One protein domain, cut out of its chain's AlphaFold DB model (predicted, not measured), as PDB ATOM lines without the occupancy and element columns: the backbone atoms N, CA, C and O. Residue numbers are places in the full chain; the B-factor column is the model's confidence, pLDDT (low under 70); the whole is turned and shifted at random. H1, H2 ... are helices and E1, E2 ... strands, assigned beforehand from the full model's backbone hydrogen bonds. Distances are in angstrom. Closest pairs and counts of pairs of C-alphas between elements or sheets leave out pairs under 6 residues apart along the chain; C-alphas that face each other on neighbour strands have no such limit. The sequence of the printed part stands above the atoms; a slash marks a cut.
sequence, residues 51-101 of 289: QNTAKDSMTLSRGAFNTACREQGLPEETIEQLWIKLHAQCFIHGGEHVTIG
ATOM      1  N   GLN A  51     -24.667  51.045  12.443       59.16
ATOM      2  CA  GLN A  51     -25.915  51.811  12.547       59.16
ATOM      3  C   GLN A  51     -25.624  53.310  12.579       59.16
ATOM      4  O   GLN A  51     -24.934  53.788  13.478       59.16
ATOM      5  N   ASN A  52     -26.181  54.053  11.621       56.78
ATOM      6  CA  ASN A  52     -26.250  55.509  11.691       56.78
ATOM      7  C   ASN A  52     -27.394  55.894  12.643       56.78
ATOM      8  O   ASN A  52     -28.542  55.503  12.426       56.78
ATOM      9  N   THR A  53     -27.079  56.620  13.712       57.59
ATOM     10  CA  THR A  53     -28.075  57.182  14.629       57.59
ATOM     11  C   THR A  53     -28.368  58.625  14.222       57.59
ATOM     12  O   THR A  53     -27.472  59.336  13.781       57.59
ATOM     13  N   ALA A  54     -29.609  59.089  14.403       49.41
ATOM     14  CA  ALA A  54     -30.106  60.384  13.906       49.41
ATOM     15  C   ALA A  54     -29.502  61.652  14.576       49.41
ATOM     16  O   ALA A  54     -30.172  62.676  14.686       49.41
ATOM     17  N   LYS A  55     -28.266  61.572  15.080       55.91
ATOM     18  CA  LYS A  55     -27.492  62.621  15.758       55.91
ATOM     19  C   LYS A  55     -26.034  62.636  15.262       55.91
ATOM     20  O   LYS A  55     -25.120  62.662  16.079       55.91
ATOM     21  N   ASP A  56     -25.832  62.507  13.950       59.59
ATOM     22  CA  ASP A  56     -24.518  62.511  13.278       59.59
ATOM     23  C   ASP A  56     -23.472  61.549  13.880       59.59
ATOM     24  O   ASP A  56     -22.268  61.799  13.827       59.59
ATOM     25  N   SER A  57     -23.920  60.423  14.451       63.56
ATOM     26  CA  SER A  57     -23.025  59.436  15.062       63.56
ATOM     27  C   SER A  57     -23.360  58.008  14.643       63.56
ATOM     28  O   SER A  57     -24.523  57.599  14.571       63.56
ATOM     29  N   MET A  58     -22.309  57.248  14.352       68.94
ATOM     30  CA  MET A  58     -22.342  55.898  13.813       68.94
ATOM     31  C   MET A  58     -21.820  54.909  14.851       68.94
ATOM     32  O   MET A  58     -20.694  55.042  15.329       68.94
ATOM     33  N   THR A  59     -22.606  53.883  15.159       71.31
ATOM     34  CA  THR A  59     -22.187  52.786  16.040       71.31
ATOM     35  C   THR A  59     -21.660  51.610  15.224       71.31
ATOM     36  O   THR A  59     -22.288  51.196  14.249       71.31
ATOM     37  N   LEU A  60     -20.519  51.078  15.657       79.31
ATOM     38  CA  LEU A  60     -19.755  49.969  15.095       79.31
ATOM     39  C   LEU A  60     -19.622  48.862  16.150       79.31
ATOM     40  O   LEU A  60     -19.120  49.116  17.243       79.31
ATOM     41  N   SER A  61     -20.034  47.630  15.844       82.44
ATOM     42  CA  SER A  61     -19.769  46.476  16.717       82.44
ATOM     43  C   SER A  61     -18.383  45.855  16.486       82.44
ATOM     44  O   SER A  61     -17.864  45.849  15.367       82.44
ATOM     45  N   ARG A  62     -17.807  45.243  17.531       83.25
ATOM     46  CA  ARG A  62     -16.527  44.512  17.461       83.25
ATOM     47  C   ARG A  62     -16.568  43.385  16.428       83.25
ATOM     48  O   ARG A  62     -15.611  43.188  15.688       83.25
ATOM     49  N   GLY A  63     -17.693  42.672  16.338       83.12
ATOM     50  CA  GLY A  63     -17.892  41.611  15.346       83.12
ATOM     51  C   GLY A  63     -17.847  42.129  13.903       83.12
ATOM     52  O   GLY A  63     -17.198  41.516  13.054       83.12
ATOM     53  N   ALA A  64     -18.471  43.280  13.633       80.69
ATOM     54  CA  ALA A  64     -18.453  43.903  12.311       80.69
ATOM     55  C   ALA A  64     -17.055  44.432  11.947       80.69
ATOM     56  O   ALA A  64     -16.587  44.199  10.832       80.69
ATOM     57  N   PHE A  65     -16.357  45.056  12.904       85.19
ATOM     58  CA  PHE A  65     -14.969  45.497  12.735       85.19
ATOM     59  C   PHE A  65     -14.026  44.328  12.425       85.19
ATOM     60  O   PHE A  65     -13.351  44.337  11.397       85.19
ATOM     61  N   ASN A  66     -14.027  43.283  13.263       86.44
ATOM     62  CA  ASN A  66     -13.171  42.114  13.067       86.44
ATOM     63  C   ASN A  66     -13.450  41.421  11.724       86.44
ATOM     64  O   ASN A  66     -12.514  40.984  11.060       86.44
ATOM     65  N   THR A  67     -14.715  41.343  11.299       85.06
ATOM     66  CA  THR A  67     -15.088  40.760  10.000       85.06
ATOM     67  C   THR A  67     -14.513  41.579   8.845       85.06
ATOM     68  O   THR A  67     -13.808  41.021   8.007       85.06
ATOM     69  N   ALA A  68     -14.712  42.902   8.845       82.75
ATOM     70  CA  ALA A  68     -14.168  43.784   7.812       82.75
ATOM     71  C   ALA A  68     -12.628  43.743   7.757       82.75
ATOM     72  O   ALA A  68     -12.046  43.668   6.677       82.75
ATOM     73  N   CYS A  69     -11.947  43.727   8.906       85.12
ATOM     74  CA  CYS A  69     -10.488  43.629   8.948       85.12
ATOM     75  C   CYS A  69      -9.956  42.277   8.439       85.12
ATOM     76  O   CYS A  69      -8.932  42.250   7.754       85.12
ATOM     77  N   ARG A  70     -10.657  41.167   8.714       85.50
ATOM     78  CA  ARG A  70     -10.318  39.840   8.169       85.50
ATOM     79  C   ARG A  70     -10.547  39.758   6.658       85.50
ATOM     80  O   ARG A  70      -9.733  39.151   5.971       85.50
ATOM     81  N   GLU A  71     -11.589  40.400   6.124       85.75
ATOM     82  CA  GLU A  71     -11.800  40.513   4.668       85.75
ATOM     83  C   GLU A  71     -10.670  41.288   3.967       85.75
ATOM     84  O   GLU A  71     -10.340  40.981   2.824       85.75
ATOM     85  N   GLN A  72     -10.023  42.234   4.659       85.19
ATOM     86  CA  GLN A  72      -8.816  42.930   4.180       85.19
ATOM     87  C   GLN A  72      -7.504  42.157   4.437       85.19
ATOM     88  O   GLN A  72      -6.421  42.681   4.181       85.19
ATOM     89  N   GLY A  73      -7.568  40.923   4.950       88.44
ATOM     90  CA  GLY A  73      -6.396  40.071   5.178       88.44
ATOM     91  C   GLY A  73      -5.486  40.507   6.333       88.44
ATOM     92  O   GLY A  73      -4.322  40.106   6.369       88.44
ATOM     93  N   LEU A  74      -5.978  41.322   7.273       88.88
ATOM     94  CA  LEU A  74      -5.192  41.746   8.435       88.88
ATOM     95  C   LEU A  74      -4.971  40.575   9.416       88.88
ATOM     96  O   LEU A  74      -5.910  39.825   9.689       88.88
ATOM     97  N   PRO A  75      -3.760  40.415   9.990       90.19
ATOM     98  CA  PRO A  75      -3.498  39.384  10.991       90.19
ATOM     99  C   PRO A  75      -4.195  39.720  12.316       90.19
ATOM    100  O   PRO A  75      -4.205  40.876  12.740       90.19
ATOM    101  N   GLU A  76      -4.740  38.703  12.990       85.31
ATOM    102  CA  GLU A  76      -5.644  38.856  14.146       85.31
ATOM    103  C   GLU A  76      -5.065  39.745  15.268       85.31
ATOM    104  O   GLU A  76      -5.761  40.620  15.773       85.31
ATOM    105  N   GLU A  77      -3.770  39.619  15.580       86.81
ATOM    106  CA  GLU A  77      -3.074  40.467  16.563       86.81
ATOM    107  C   GLU A  77      -3.139  41.965  16.203       86.81
ATOM    108  O   GLU A  77      -3.352  42.820  17.062       86.81
ATOM    109  N   THR A  78      -3.023  42.306  14.914       85.50
ATOM    110  CA  THR A  78      -3.166  43.694  14.447       85.50
ATOM    111  C   THR A  78      -4.616  44.165  14.536       85.50
ATOM    112  O   THR A  78      -4.849  45.325  14.870       85.50
ATOM    113  N   ILE A  79      -5.593  43.282  14.306       87.38
ATOM    114  CA  ILE A  79      -7.021  43.598  14.476       87.38
ATOM    115  C   ILE A  79      -7.311  43.948  15.941       87.38
ATOM    116  O   ILE A  79      -7.952  44.964  16.208       87.38
ATOM    117  N   GLU A  80      -6.788  43.177  16.897       84.94
ATOM    118  CA  GLU A  80      -6.956  43.475  18.322       84.94
ATOM    119  C   GLU A  80      -6.282  44.790  18.732       84.94
ATOM    120  O   GLU A  80      -6.909  45.616  19.397       84.94
ATOM    121  N   GLN A  81      -5.048  45.044  18.285       84.12
ATOM    122  CA  GLN A  81      -4.347  46.304  18.568       84.12
ATOM    123  C   GLN A  81      -5.057  47.524  17.960       84.12
ATOM    124  O   GLN A  81      -5.117  48.584  18.589       84.12
ATOM    125  N   LEU A  82      -5.624  47.393  16.755       84.12
ATOM    126  CA  LEU A  82      -6.435  48.443  16.137       84.12
ATOM    127  C   LEU A  82      -7.756  48.652  16.889       84.12
ATOM    128  O   LEU A  82      -8.124  49.800  17.126       84.12
ATOM    129  N   TRP A  83      -8.429  47.581  17.323       84.75
ATOM    130  CA  TRP A  83      -9.650  47.682  18.128       84.75
ATOM    131  C   TRP A  83      -9.397  48.368  19.474       84.75
ATOM    132  O   TRP A  83     -10.149  49.261  19.856       84.75
ATOM    133  N   ILE A  84      -8.307  48.019  20.167       82.06
ATOM    134  CA  ILE A  84      -7.902  48.658  21.430       82.06
ATOM    135  C   ILE A  84      -7.639  50.154  21.219       82.06
ATOM    136  O   ILE A  84      -8.153  50.974  21.979       82.06
ATOM    137  N   LYS A  85      -6.890  50.530  20.172       81.62
ATOM    138  CA  LYS A  85      -6.627  51.942  19.843       81.62
ATOM    139  C   LYS A  85      -7.905  52.708  19.498       81.62
ATOM    140  O   LYS A  85      -8.082  53.822  19.983       81.62
ATOM    141  N   LEU A  86      -8.798  52.109  18.713       78.94
ATOM    142  CA  LEU A  86     -10.076  52.708  18.327       78.94
ATOM    143  C   LEU A  86     -10.994  52.902  19.546       78.94
ATOM    144  O   LEU A  86     -11.545  53.984  19.737       78.94
ATOM    145  N   HIS A  87     -11.106  51.888  20.408       74.25
ATOM    146  CA  HIS A  87     -11.893  51.947  21.642       74.25
ATOM    147  C   HIS A  87     -11.318  52.955  22.651       74.25
ATOM    148  O   HIS A  87     -12.078  53.633  23.334       74.25
ATOM    149  N   ALA A  88      -9.991  53.114  22.725       71.62
ATOM    150  CA  ALA A  88      -9.345  54.133  23.559       71.62
ATOM    151  C   ALA A  88      -9.562  55.576  23.055       71.62
ATOM    152  O   ALA A  88      -9.424  56.519  23.828       71.62
ATOM    153  N   GLN A  89      -9.892  55.756  21.772       67.19
ATOM    154  CA  GLN A  89     -10.171  57.062  21.159       67.19
ATOM    155  C   GLN A  89     -11.664  57.436  21.156       67.19
ATOM    156  O   GLN A  89     -11.995  58.582  20.852       67.19
ATOM    157  N   CYS A  90     -12.567  56.507  21.487       65.81
ATOM    158  CA  CYS A  90     -14.015  56.709  21.401       65.81
ATOM    159  C   CYS A  90     -14.682  56.730  22.785       65.81
ATOM    160  O   CYS A  90     -14.331  55.974  23.684       65.81
ATOM    161  N   PHE A  91     -15.676  57.607  22.953       56.66
ATOM    162  CA  PHE A  91     -16.069  58.126  24.273       56.66
ATOM    163  C   PHE A  91     -17.245  57.407  24.968       56.66
ATOM    164  O   PHE A  91     -17.780  57.918  25.949       56.66
ATOM    165  N   ILE A  92     -17.691  56.249  24.466       55.84
ATOM    166  CA  ILE A  92     -18.818  55.488  25.039       55.84
ATOM    167  C   ILE A  92     -18.384  54.038  25.261       55.84
ATOM    168  O   ILE A  92     -17.984  53.356  24.320       55.84
ATOM    169  N   HIS A  93     -18.470  53.570  26.508       50.66
ATOM    170  CA  HIS A  93     -17.971  52.258  26.916       50.66
ATOM    171  C   HIS A  93     -19.088  51.225  27.079       50.66
ATOM    172  O   HIS A  93     -19.711  51.107  28.133       50.66
ATOM    173  N   GLY A  94     -19.258  50.400  26.050       50.69
ATOM    174  CA  GLY A  94     -19.714  49.020  26.185       50.69
ATOM    175  C   GLY A  94     -18.795  48.168  25.319       50.69
ATOM    176  O   GLY A  94     -18.735  48.408  24.123       50.69
ATOM    177  N   GLY A  95     -18.049  47.215  25.890       58.56
ATOM    178  CA  GLY A  95     -16.849  46.623  25.254       58.56
ATOM    179  C   GLY A  95     -17.034  45.891  23.909       58.56
ATOM    180  O   GLY A  95     -16.050  45.469  23.299       58.56
ATOM    181  N   GLU A  96     -18.273  45.750  23.436       65.62
ATOM    182  CA  GLU A  96     -18.638  45.179  22.136       65.62
ATOM    183  C   GLU A  96     -19.009  46.231  21.074       65.62
ATOM    184  O   GLU A  96     -19.149  45.877  19.903       65.62
ATOM    185  N   HIS A  97     -19.143  47.512  21.441       68.81
ATOM    186  CA  HIS A  97     -19.602  48.593  20.566       68.81
ATOM    187  C   HIS A  97     -18.780  49.877  20.732       68.81
ATOM    188  O   HIS A  97     -18.444  50.291  21.836       68.81
ATOM    189  N   VAL A  98     -18.511  50.542  19.611       69.94
ATOM    190  CA  VAL A  98     -17.825  51.833  19.526       69.94
ATOM    191  C   VAL A  98     -18.714  52.806  18.753       69.94
ATOM    192  O   VAL A  98     -19.150  52.484  17.650       69.94
ATOM    193  N   THR A  99     -18.969  53.998  19.294       66.19
ATOM    194  CA  THR A  99     -19.717  55.055  18.589       66.19
ATOM    195  C   THR A  99     -18.774  56.171  18.143       66.19
ATOM    196  O   THR A  99     -18.124  56.821  18.961       66.19
ATOM    197  N   ILE A 100     -18.715  56.388  16.829       63.28
ATOM    198  CA  ILE A 100     -17.896  57.386  16.134       63.28
ATOM    199  C   ILE A 100     -18.806  58.565  15.758       63.28
ATOM    200  O   ILE A 100     -19.934  58.350  15.328       63.28
ATOM    201  N   GLY A 101     -18.342  59.807  15.912       58.00
ATOM    202  CA  GLY A 101     -19.154  61.013  15.655       58.00
ATOM    203  C   GLY A 101     -19.778  61.642  16.906       58.00
ATOM    204  O   GLY A 101     -20.479  62.645  16.812       58.00
TER     205      GLY A 101
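AT A GLANCE: This is residues 51 to 101 of the 289 residues of the protein "Hypothetical protein" of Lotharella globosa (UniProt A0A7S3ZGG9). A small three-stranded sheet, E1, E2 and E3, makes one end of an elongated domain, and a helical hairpin, H1 and H2, makes the other. H1 carries on from the end of E2 away from the sheet, and H2 folds back across to bring its last residues near E3, the strand that closes the sheet on that edge. The printed part has 51 residues with two named helices and three named strands, in the order E1, E2, H1, H2, E3; the sheet runs E1, E2, E3, antiparallel throughout, and the class is mixed, helices and strands. The whole is only just compact, close to loose, with a radius of gyration of the C-alphas of 11.3 A, and it spans 34 by 20 by 14 A.

HOW THE PARTS SIT: E2, residues 57 to 61, is the inner strand of the sheet. Its neighbour E1, residues 51 to 53, is an edge strand; the two form an antiparallel hairpin at 152 degrees, with N 51 and O 59 at 3.0 A and N 53 and O 57 at 2.9 A, within hydrogen-bond range. The other edge strand, E3, residues 97 to 100, is antiparallel to E2, also at 152 degrees, with N 60 and O 98 at 2.8 A and N 100 and O 58 at 2.8 A. E1 and E3 are apart. H1, residues 62 to 71, is on the sheet but only grazes it, with its residues 62 to 67; the closest C-alphas of H1 and E3 are those of Arg 62 and His 97, 6.0 A apart. H2, residues 76 to 89, is on the sheet too and only grazes it, with residues 83 to 89; its closest C-alphas to E3 are those of His 87 and Val 98, 6.3 A. H1 and H2 form a helical hairpin: they touch, with the closest C-alphas, those of Asn 66 and Ile 79, 6.5 A apart, and run opposite ways at a steep tilt of 45 degrees. In H1 and H2 every O i to N i+4 pair is within hydrogen-bond range.

IN THESE COORDINATES: E2 is 13.5 A from first to last C-alpha, E1 6.2 A and E3 10.0 A. H1 measures 14.2 A and H2 20.0 A. C-alpha 51, where E1 begins, is at (-25.915, 51.811, 12.547). H2 begins at C-alpha 76, (-5.644, 38.856, 14.146), and E3 ends at C-alpha 100, (-17.896, 57.386, 16.134).

THE WHOLE: The two C-alphas farthest apart are those of Ala 54 and Pro 75, at 34.0 A. The printed part has no cut. The links E1 to E2, E2 to H1 and H1 to H2 are tight, and H2 to E3, with 7 residues, is short. The mean pLDDT of the printed part is 73.9; residues 51 to 58 and 89 to 101 are under 70.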